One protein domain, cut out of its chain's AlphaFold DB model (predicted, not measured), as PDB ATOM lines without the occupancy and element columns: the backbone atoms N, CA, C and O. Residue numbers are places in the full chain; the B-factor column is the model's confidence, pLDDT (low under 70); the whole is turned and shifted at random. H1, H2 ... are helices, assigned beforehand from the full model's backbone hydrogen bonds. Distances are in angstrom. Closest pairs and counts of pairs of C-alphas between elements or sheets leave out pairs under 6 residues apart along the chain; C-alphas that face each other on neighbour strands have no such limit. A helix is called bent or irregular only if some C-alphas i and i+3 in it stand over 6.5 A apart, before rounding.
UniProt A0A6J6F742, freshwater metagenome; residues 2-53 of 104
ATOM      1  N   LEU A   2     320.805 142.052 278.665       90.81
ATOM      2  CA  LEU A   2     321.588 141.978 279.911       90.81
ATOM      3  C   LEU A   2     321.639 140.570 280.533       90.81
ATOM      4  O   LEU A   2     322.716 140.037 280.762       90.81
ATOM      5  N   ALA A   3     320.491 139.910 280.701       93.06
ATOM      6  CA  ALA A   3     320.425 138.542 281.226       93.06
ATOM      7  C   ALA A   3     321.249 137.526 280.396       93.06
ATOM      8  O   ALA A   3     321.826 136.582 280.926       93.06
ATOM      9  N   PHE A   4     321.363 137.747 279.081       93.12
ATOM     10  CA  PHE A   4     322.213 136.936 278.210       93.12
ATOM     11  C   PHE A   4     323.702 137.216 278.440       93.12
ATOM     12  O   PHE A   4     324.490 136.277 278.497       93.12
ATOM     13  N   LEU A   5     324.096 138.476 278.636       93.50
ATOM     14  CA  LEU A   5     325.472 138.836 278.981       93.50
ATOM     15  C   LEU A   5     325.934 138.106 280.257       93.50
ATOM     16  O   LEU A   5     326.972 137.441 280.249       93.50
ATOM     17  N   TYR A   6     325.095 138.118 281.297       95.12
ATOM     18  CA  TYR A   6     325.321 137.407 282.564       95.12
ATOM     19  C   TYR A   6     325.225 135.874 282.462       95.12
ATOM     20  O   TYR A   6     325.641 135.167 283.377       95.12
ATOM     21  N   SER A   7     324.734 135.335 281.342       94.38
ATOM     22  CA  SER A   7     324.743 133.892 281.062       94.38
ATOM     23  C   SER A   7     326.124 133.366 280.637       94.38
ATOM     24  O   SER A   7     326.369 132.152 280.634       94.38
ATOM     25  N   THR A   8     327.036 134.271 280.262       94.81
ATOM     26  CA  THR A   8     328.366 133.919 279.759       94.81
ATOM     27  C   THR A   8     329.354 133.644 280.903       94.81
ATOM     28  O   THR A   8     329.248 134.246 281.972       94.81
ATOM     29  N   PRO A   9     330.369 132.777 280.699       93.94
ATOM     30  CA  PRO A   9     331.360 132.474 281.738       93.94
ATOM     31  C   PRO A   9     332.133 133.691 282.268       93.94
ATOM     32  O   PRO A   9     332.596 133.662 283.403       93.94
ATOM     33  N   ALA A  10     332.257 134.761 281.475       95.19
ATOM     34  CA  ALA A  10     333.004 135.962 281.847       95.19
ATOM     35  C   ALA A  10     332.435 136.678 283.088       95.19
ATOM     36  O   ALA A  10     333.191 137.309 283.820       95.19
ATOM     37  N   TYR A  11     331.130 136.547 283.352       94.94
ATOM     38  CA  TYR A  11     330.453 137.223 284.466       94.94
ATOM     39  C   TYR A  11     330.304 136.356 285.720       94.94
ATOM     40  O   TYR A  11     329.910 136.864 286.767       94.94
ATOM     41  N   GLN A  12     330.660 135.067 285.650       95.62
ATOM     42  CA  GLN A  12     330.490 134.124 286.760       95.62
ATOM     43  C   GLN A  12     331.184 134.604 288.041       95.62
ATOM     44  O   GLN A  12     330.593 134.571 289.115       95.62
ATOM     45  N   ARG A  13     332.417 135.110 287.926       95.75
ATOM     46  CA  ARG A  13     333.192 135.572 289.085       95.75
ATOM     47  C   ARG A  13     332.567 136.794 289.763       95.75
ATOM     48  O   ARG A  13     332.613 136.895 290.983       95.75
ATOM     49  N   SER A  14     331.978 137.705 288.990       94.69
ATOM     50  CA  SER A  14     331.255 138.857 289.540       94.69
ATOM     51  C   SER A  14     329.979 138.410 290.248       94.69
ATOM     52  O   SER A  14     329.701 138.864 291.350       94.69
ATOM     53  N   LEU A  15     329.232 137.468 289.665       96.31
ATOM     54  CA  LEU A  15     328.038 136.908 290.301       96.31
ATOM     55  C   LEU A  15     328.367 136.188 291.614       96.31
ATOM     56  O   LEU A  15     327.650 136.356 292.592       96.31
ATOM     57  N   GLU A  16     329.469 135.439 291.670       96.56
ATOM     58  CA  GLU A  16     329.967 134.832 292.911       96.56
ATOM     59  C   GLU A  16     330.328 135.884 293.965       96.56
ATOM     60  O   GLU A  16     329.960 135.726 295.128       96.56
ATOM     61  N   LEU A  17     330.996 136.971 293.562       96.81
ATOM     62  CA  LEU A  17     331.344 138.084 294.451       96.81
ATOM     63  C   LEU A  17     330.100 138.738 295.071       96.81
ATOM     64  O   LEU A  17     330.125 139.090 296.247       96.81
ATOM     65  N   PHE A  18     329.020 138.865 294.300       96.12
ATOM     66  CA  PHE A  18     327.742 139.410 294.767       96.12
ATOM     67  C   PHE A  18     326.845 138.380 295.478       96.12
ATOM     68  O   PHE A  18     325.763 138.729 295.933       96.12
ATOM     69  N   GLY A  19     327.277 137.121 295.614       96.75
ATOM     70  CA  GLY A  19     326.519 136.086 296.328       96.75
ATOM     71  C   GLY A  19     325.474 135.339 295.489       96.75
ATOM     72  O   GLY A  19     324.618 134.655 296.049       96.75
ATOM     73  N   TRP A  20     325.559 135.395 294.156       97.56
ATOM     74  CA  TRP A  20     324.647 134.720 293.218       97.56
ATOM     75  C   TRP A  20     325.337 133.665 292.329       97.56
ATOM     76  O   TRP A  20     325.186 133.698 291.102       97.56
ATOM     77  N   PRO A  21     326.058 132.679 292.898       96.69
ATOM     78  CA  PRO A  21     326.822 131.697 292.116       96.69
ATOM     79  C   PRO A  21     325.958 130.892 291.128       96.69
ATOM     80  O   PRO A  21     326.437 130.490 290.068       96.69
ATOM     81  N   GLU A  22     324.673 130.706 291.446       97.25
ATOM     82  CA  GLU A  22     323.721 129.920 290.653       97.25
ATOM     83  C   GLU A  22     323.021 130.713 289.540       97.25
ATOM     84  O   GLU A  22     322.409 130.118 288.646       97.25
ATOM     85  N   LEU A  23     323.098 132.049 289.546       96.94
ATOM     86  CA  LEU A  23     322.374 132.871 288.573       96.94
ATOM     87  C   LEU A  23     322.906 132.658 287.147       96.94
ATOM     88  O   LEU A  23     322.135 132.360 286.231       96.94
ATOM     89  N   GLY A  24     324.227 132.713 286.966       96.31
ATOM     90  CA  GLY A  24     324.886 132.491 285.674       96.31
ATOM     91  C   GLY A  24     324.565 131.117 285.060       96.31
ATOM     92  O   GLY A  24     324.103 131.054 283.917       96.31
ATOM     93  N   PRO A  25     324.738 129.995 285.789       96.75
ATOM     94  CA  PRO A  25     324.363 128.658 285.321       96.75
ATOM     95  C   PRO A  25     322.893 128.517 284.908       96.75
ATOM     96  O   PRO A  25     322.602 127.871 283.888       96.75
ATOM     97  N   ARG A  26     321.964 129.136 285.649       96.38
ATOM     98  CA  ARG A  26     320.530 129.126 285.323       96.38
ATOM     99  C   ARG A  26     320.242 129.909 284.043       96.38
ATOM    100  O   ARG A  26     319.657 129.344 283.117       96.38
ATOM    101  N   LEU A  27     320.749 131.139 283.936       96.75
ATOM    102  CA  LEU A  27     320.646 131.970 282.728       96.75
ATOM    103  C   LEU A  27     321.223 131.259 281.496       96.75
ATOM    104  O   LEU A  27     320.614 131.246 280.423       96.75
ATOM    105  N   ARG A  28     322.377 130.601 281.651       95.25
ATOM    106  CA  ARG A  28     323.031 129.835 280.580       95.25
ATOM    107  C   ARG A  28     322.177 128.656 280.124       95.25
ATOM    108  O   ARG A  28     322.177 128.316 278.944       95.25
ATOM    109  N   THR A  29     321.477 128.005 281.047       96.06
ATOM    110  CA  THR A  29     320.591 126.878 280.732       96.06
ATOM    111  C   THR A  29     319.354 127.339 279.967       96.06
ATOM    112  O   THR A  29     319.059 126.761 278.925       96.06
ATOM    113  N   MET A  30     318.706 128.424 280.395       94.94
ATOM    114  CA  MET A  30     317.574 129.021 279.666       94.94
ATOM    115  C   MET A  30     317.970 129.456 278.251       94.94
ATOM    116  O   MET A  30     317.291 129.126 277.283       94.94
ATOM    117  N   THR A  31     319.132 130.104 278.129       93.12
ATOM    118  CA  THR A  31     319.727 130.518 276.850       93.12
ATOM    119  C   THR A  31     319.934 129.331 275.900       93.12
ATOM    120  O   THR A  31     319.549 129.402 274.736       93.12
ATOM    121  N   ARG A  32     320.488 128.205 276.383       93.44
ATOM    122  CA  ARG A  32     320.657 126.982 275.566       93.44
ATOM    123  C   ARG A  32     319.328 126.347 275.159       93.44
ATOM    124  O   ARG A  32     319.253 125.756 274.089       93.44
ATOM    125  N   ASN A  33     318.304 126.471 275.998       95.06
ATOM    126  CA  ASN A  33     316.975 125.921 275.742       95.06
ATOM    127  C   ASN A  33     316.110 126.828 274.847       95.06
ATOM    128  O   ASN A  33     314.981 126.466 274.534       95.06
ATOM    129  N   GLY A  34     316.619 127.998 274.441       93.50
ATOM    130  CA  GLY A  34     315.882 128.958 273.619       93.50
ATOM    131  C   GLY A  34     314.778 129.711 274.368       93.50
ATOM    132  O   GLY A  34     313.915 130.313 273.730       93.50
ATOM    133  N   ASP A  35     314.795 129.704 275.704       91.94
ATOM    134  CA  ASP A  35     313.806 130.391 276.542       91.94
ATOM    135  C   ASP A  35     314.154 131.878 276.707       91.94
ATOM    136  O   ASP A  35     314.508 132.375 277.778       91.94
ATOM    137  N   TRP A  36     314.118 132.595 275.588       87.44
ATOM    138  CA  TRP A  36     314.507 134.001 275.519       87.44
ATOM    139  C   TRP A  36     313.495 134.930 276.189       87.44
ATOM    140  O   TRP A  36     313.892 135.923 276.799       87.44
ATOM    141  N   GLY A  37     312.200 134.605 276.090       87.94
ATOM    142  CA  GLY A  37     311.112 135.419 276.637       87.94
ATOM    143  C   GLY A  37     311.119 135.473 278.163       87.94
ATOM    144  O   GLY A  37     310.803 136.510 278.740       87.94
ATOM    145  N   SER A  38     311.557 134.394 278.816       90.19
ATOM    146  CA  SER A  38     311.594 134.311 280.278       90.19
ATOM    147  C   SER A  38     312.958 134.678 280.861       90.19
ATOM    148  O   SER A  38     313.090 134.766 282.078       90.19
ATOM    149  N   LEU A  39     313.982 134.918 280.036       90.56
ATOM    150  CA  LEU A  39     315.360 135.124 280.498       90.56
ATOM    151  C   LEU A  39     315.490 136.309 281.472       90.56
ATOM    152  O   LEU A  39     316.276 136.256 282.414       90.56
ATOM    153  N   GLY A  40     314.689 137.358 281.268       91.25
ATOM    154  CA  GLY A  40     314.637 138.518 282.160       91.25
ATOM    155  C   GLY A  40     314.059 138.216 283.546       91.25
ATOM    156  O   GLY A  40     314.407 138.906 284.490       91.25
ATOM    157  N   SER A  41     313.253 137.162 283.707       93.19
ATOM    158  CA  SER A  41     312.614 136.830 284.994       93.19
ATOM    159  C   SER A  41     313.597 136.433 286.098       93.19
ATOM    160  O   SER A  41     313.252 136.484 287.274       93.19
ATOM    161  N   LEU A  42     314.822 136.036 285.733       94.56
ATOM    162  CA  LEU A  42     315.889 135.739 286.692       94.56
ATOM    163  C   LEU A  42     316.710 136.975 287.084       94.56
ATOM    164  O   LEU A  42     317.537 136.880 287.986       94.56
ATOM    165  N   MET A  43     316.498 138.114 286.421       93.94
ATOM    166  CA  MET A  43     317.108 139.395 286.767       93.94
ATOM    167  C   MET A  43     316.145 140.149 287.687       93.94
ATOM    168  O   MET A  43     315.319 140.923 287.210       93.94
ATOM    169  N   SER A  44     316.206 139.874 288.991       94.25
ATOM    170  CA  SER A  44     315.428 140.624 289.983       94.25
ATOM    171  C   SER A  44     315.874 142.087 290.054       94.25
ATOM    172  O   SER A  44     316.991 142.411 289.647       94.25
ATOM    173  N   ASP A  45     315.032 142.943 290.637       94.31
ATOM    174  CA  ASP A  45     315.371 144.349 290.901       94.31
ATOM    175  C   ASP A  45     316.685 144.462 291.689       94.31
ATOM    176  O   ASP A  45     317.572 145.201 291.295       94.31
ATOM    177  N   GLU A  46     316.890 143.610 292.700       95.31
ATOM    178  CA  GLU A  46     318.147 143.546 293.464       95.31
ATOM    179  C   GLU A  46     319.381 143.294 292.576       95.31
ATOM    180  O   GLU A  46     320.420 143.941 292.733       95.31
ATOM    181  N   VAL A  47     319.278 142.358 291.626       94.56
ATOM    182  CA  VAL A  47     320.372 142.072 290.692       94.56
ATOM    183  C   VAL A  47     320.605 143.270 289.782       94.56
ATOM    184  O   VAL A  47     321.755 143.642 289.559       94.56
ATOM    185  N   LEU A  48     319.532 143.863 289.255       94.38
ATOM    186  CA  LEU A  48     319.609 145.011 288.357       94.38
ATOM    187  C   LEU A  48     320.236 146.219 289.058       94.38
ATOM    188  O   LEU A  48     321.227 146.741 288.554       94.38
ATOM    189  N   ASP A  49     319.749 146.581 290.240       93.75
ATOM    190  CA  ASP A  49     320.228 147.718 291.032       93.75
ATOM    191  C   ASP A  49     321.706 147.578 291.423       93.75
ATOM    192  O   ASP A  49     322.430 148.566 291.537       93.75
ATOM    193  N   THR A  50     322.187 146.343 291.587       93.88
ATOM    194  CA  THR A  50     323.593 146.070 291.919       93.88
ATOM    195  C   THR A  50     324.530 146.252 290.729       93.88
ATOM    196  O   THR A  50     325.707 146.566 290.910       93.88
ATOM    197  N   VAL A  51     324.053 146.020 289.503       91.81
ATOM    198  CA  VAL A  51     324.930 145.917 288.324       91.81
ATOM    199  C   VAL A  51     324.675 146.957 287.243       91.81
ATOM    200  O   VAL A  51     325.435 147.024 286.273       91.81
ATOM    201  N   LEU A  52     323.605 147.735 287.371       92.50
ATOM    202  CA  LEU A  52     323.181 148.706 286.380       92.50
ATOM    203  C   LEU A  52     322.820 150.029 287.072       92.50
ATOM    204  O   LEU A  52     321.758 150.118 287.683       92.50
ATOM    205  N   PRO A  53     323.638 151.087 286.927       93.50
ATOM    206  CA  PRO A  53     323.201 152.423 287.301       93.50
ATOM    207  C   PRO A  53     322.057 152.847 286.372       93.50
ATOM    208  O   PRO A  53     322.237 152.937 285.154       93.50
TER     209      PRO A  53
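AT A GLANCE: This is residues 2 to 53 of the 104 residues of a protein of freshwater metagenome (UniProt A0A6J6F742). A short helical hairpin of H3 and H2 makes one side of this small all-helix domain, and two single-turn helices, H1 and H4, pack on H3 and on each other. H5 lies across from H3 on the far side of H1 and H4, and touches no other helix. The printed part has 52 residues with five named helices, H1 to H5 in order along the chain, and no named strand. It is compact, with a radius of gyration of the C-alphas of 10.2 A, and spans 27 by 20 by 14 A.

IN THESE COORDINATES: The longest helix, H3, holds residues 23 to 32, from C-alpha 23 at (322.374, 132.871, 288.573) to C-alpha 32 at (320.657, 126.982, 275.566), 14.4 A. H2 holds residues 9 to 17 and measures 13.9 A; it is irregular, with C-alphas 10 and 13 7.3 A apart. H1, residues 2 to 5, begins at C-alpha 2 at (321.588, 141.978, 279.911). H4 holds residues 39 to 42 and is neither bent nor irregular, but only just: C-alphas 39 and 42 are 6.2 A apart. H5 holds residues 45 to 51, is 10.0 A long and ends at C-alpha 51 at (324.930, 145.917, 288.324).

HOW THE PARTS SIT: H3 is the hub, touching three other helices. H2 and H3 form a helical hairpin: they touch, their closest C-alphas those of Gln 12 and Gly 24 at 5.9 A, and run opposite ways at a shallow tilt of 26 degrees. H1 touches H3, with the C-alphas of Ala 3 and Leu 27 closest at 6.7 A. H4 touches H3, with those of Met 30 and Leu 39 closest at 6.5 A. H1 and H4 touch, with those of Ala 3 and Gly 40 closest at 5.9 A. H1 and H2 are close but not clearly touching, with the C-alphas of Leu 5 and Tyr 11 closest at 7.6 A. H2 and H4 are apart, and H5 is apart from H1, H2, H3 and H4. Every O i to N i+4 pair is within hydrogen-bond range in H3 and H5, and 3 of 5 are in H2; H1 and H4 are too short for such a pair.

THE WHOLE: The C-alphas of Asn 33 and Pro 53 are the two farthest apart, at 29.6 A. The printed part, residues 2 to 53, has no cut. The links H1 to H2, H2 to H3 and H4 to H5 are tight, and the link H3 to H4, with 6 residues, is short. The mean pLDDT of the printed part is 94.3, and no printed residue of this model is under 70.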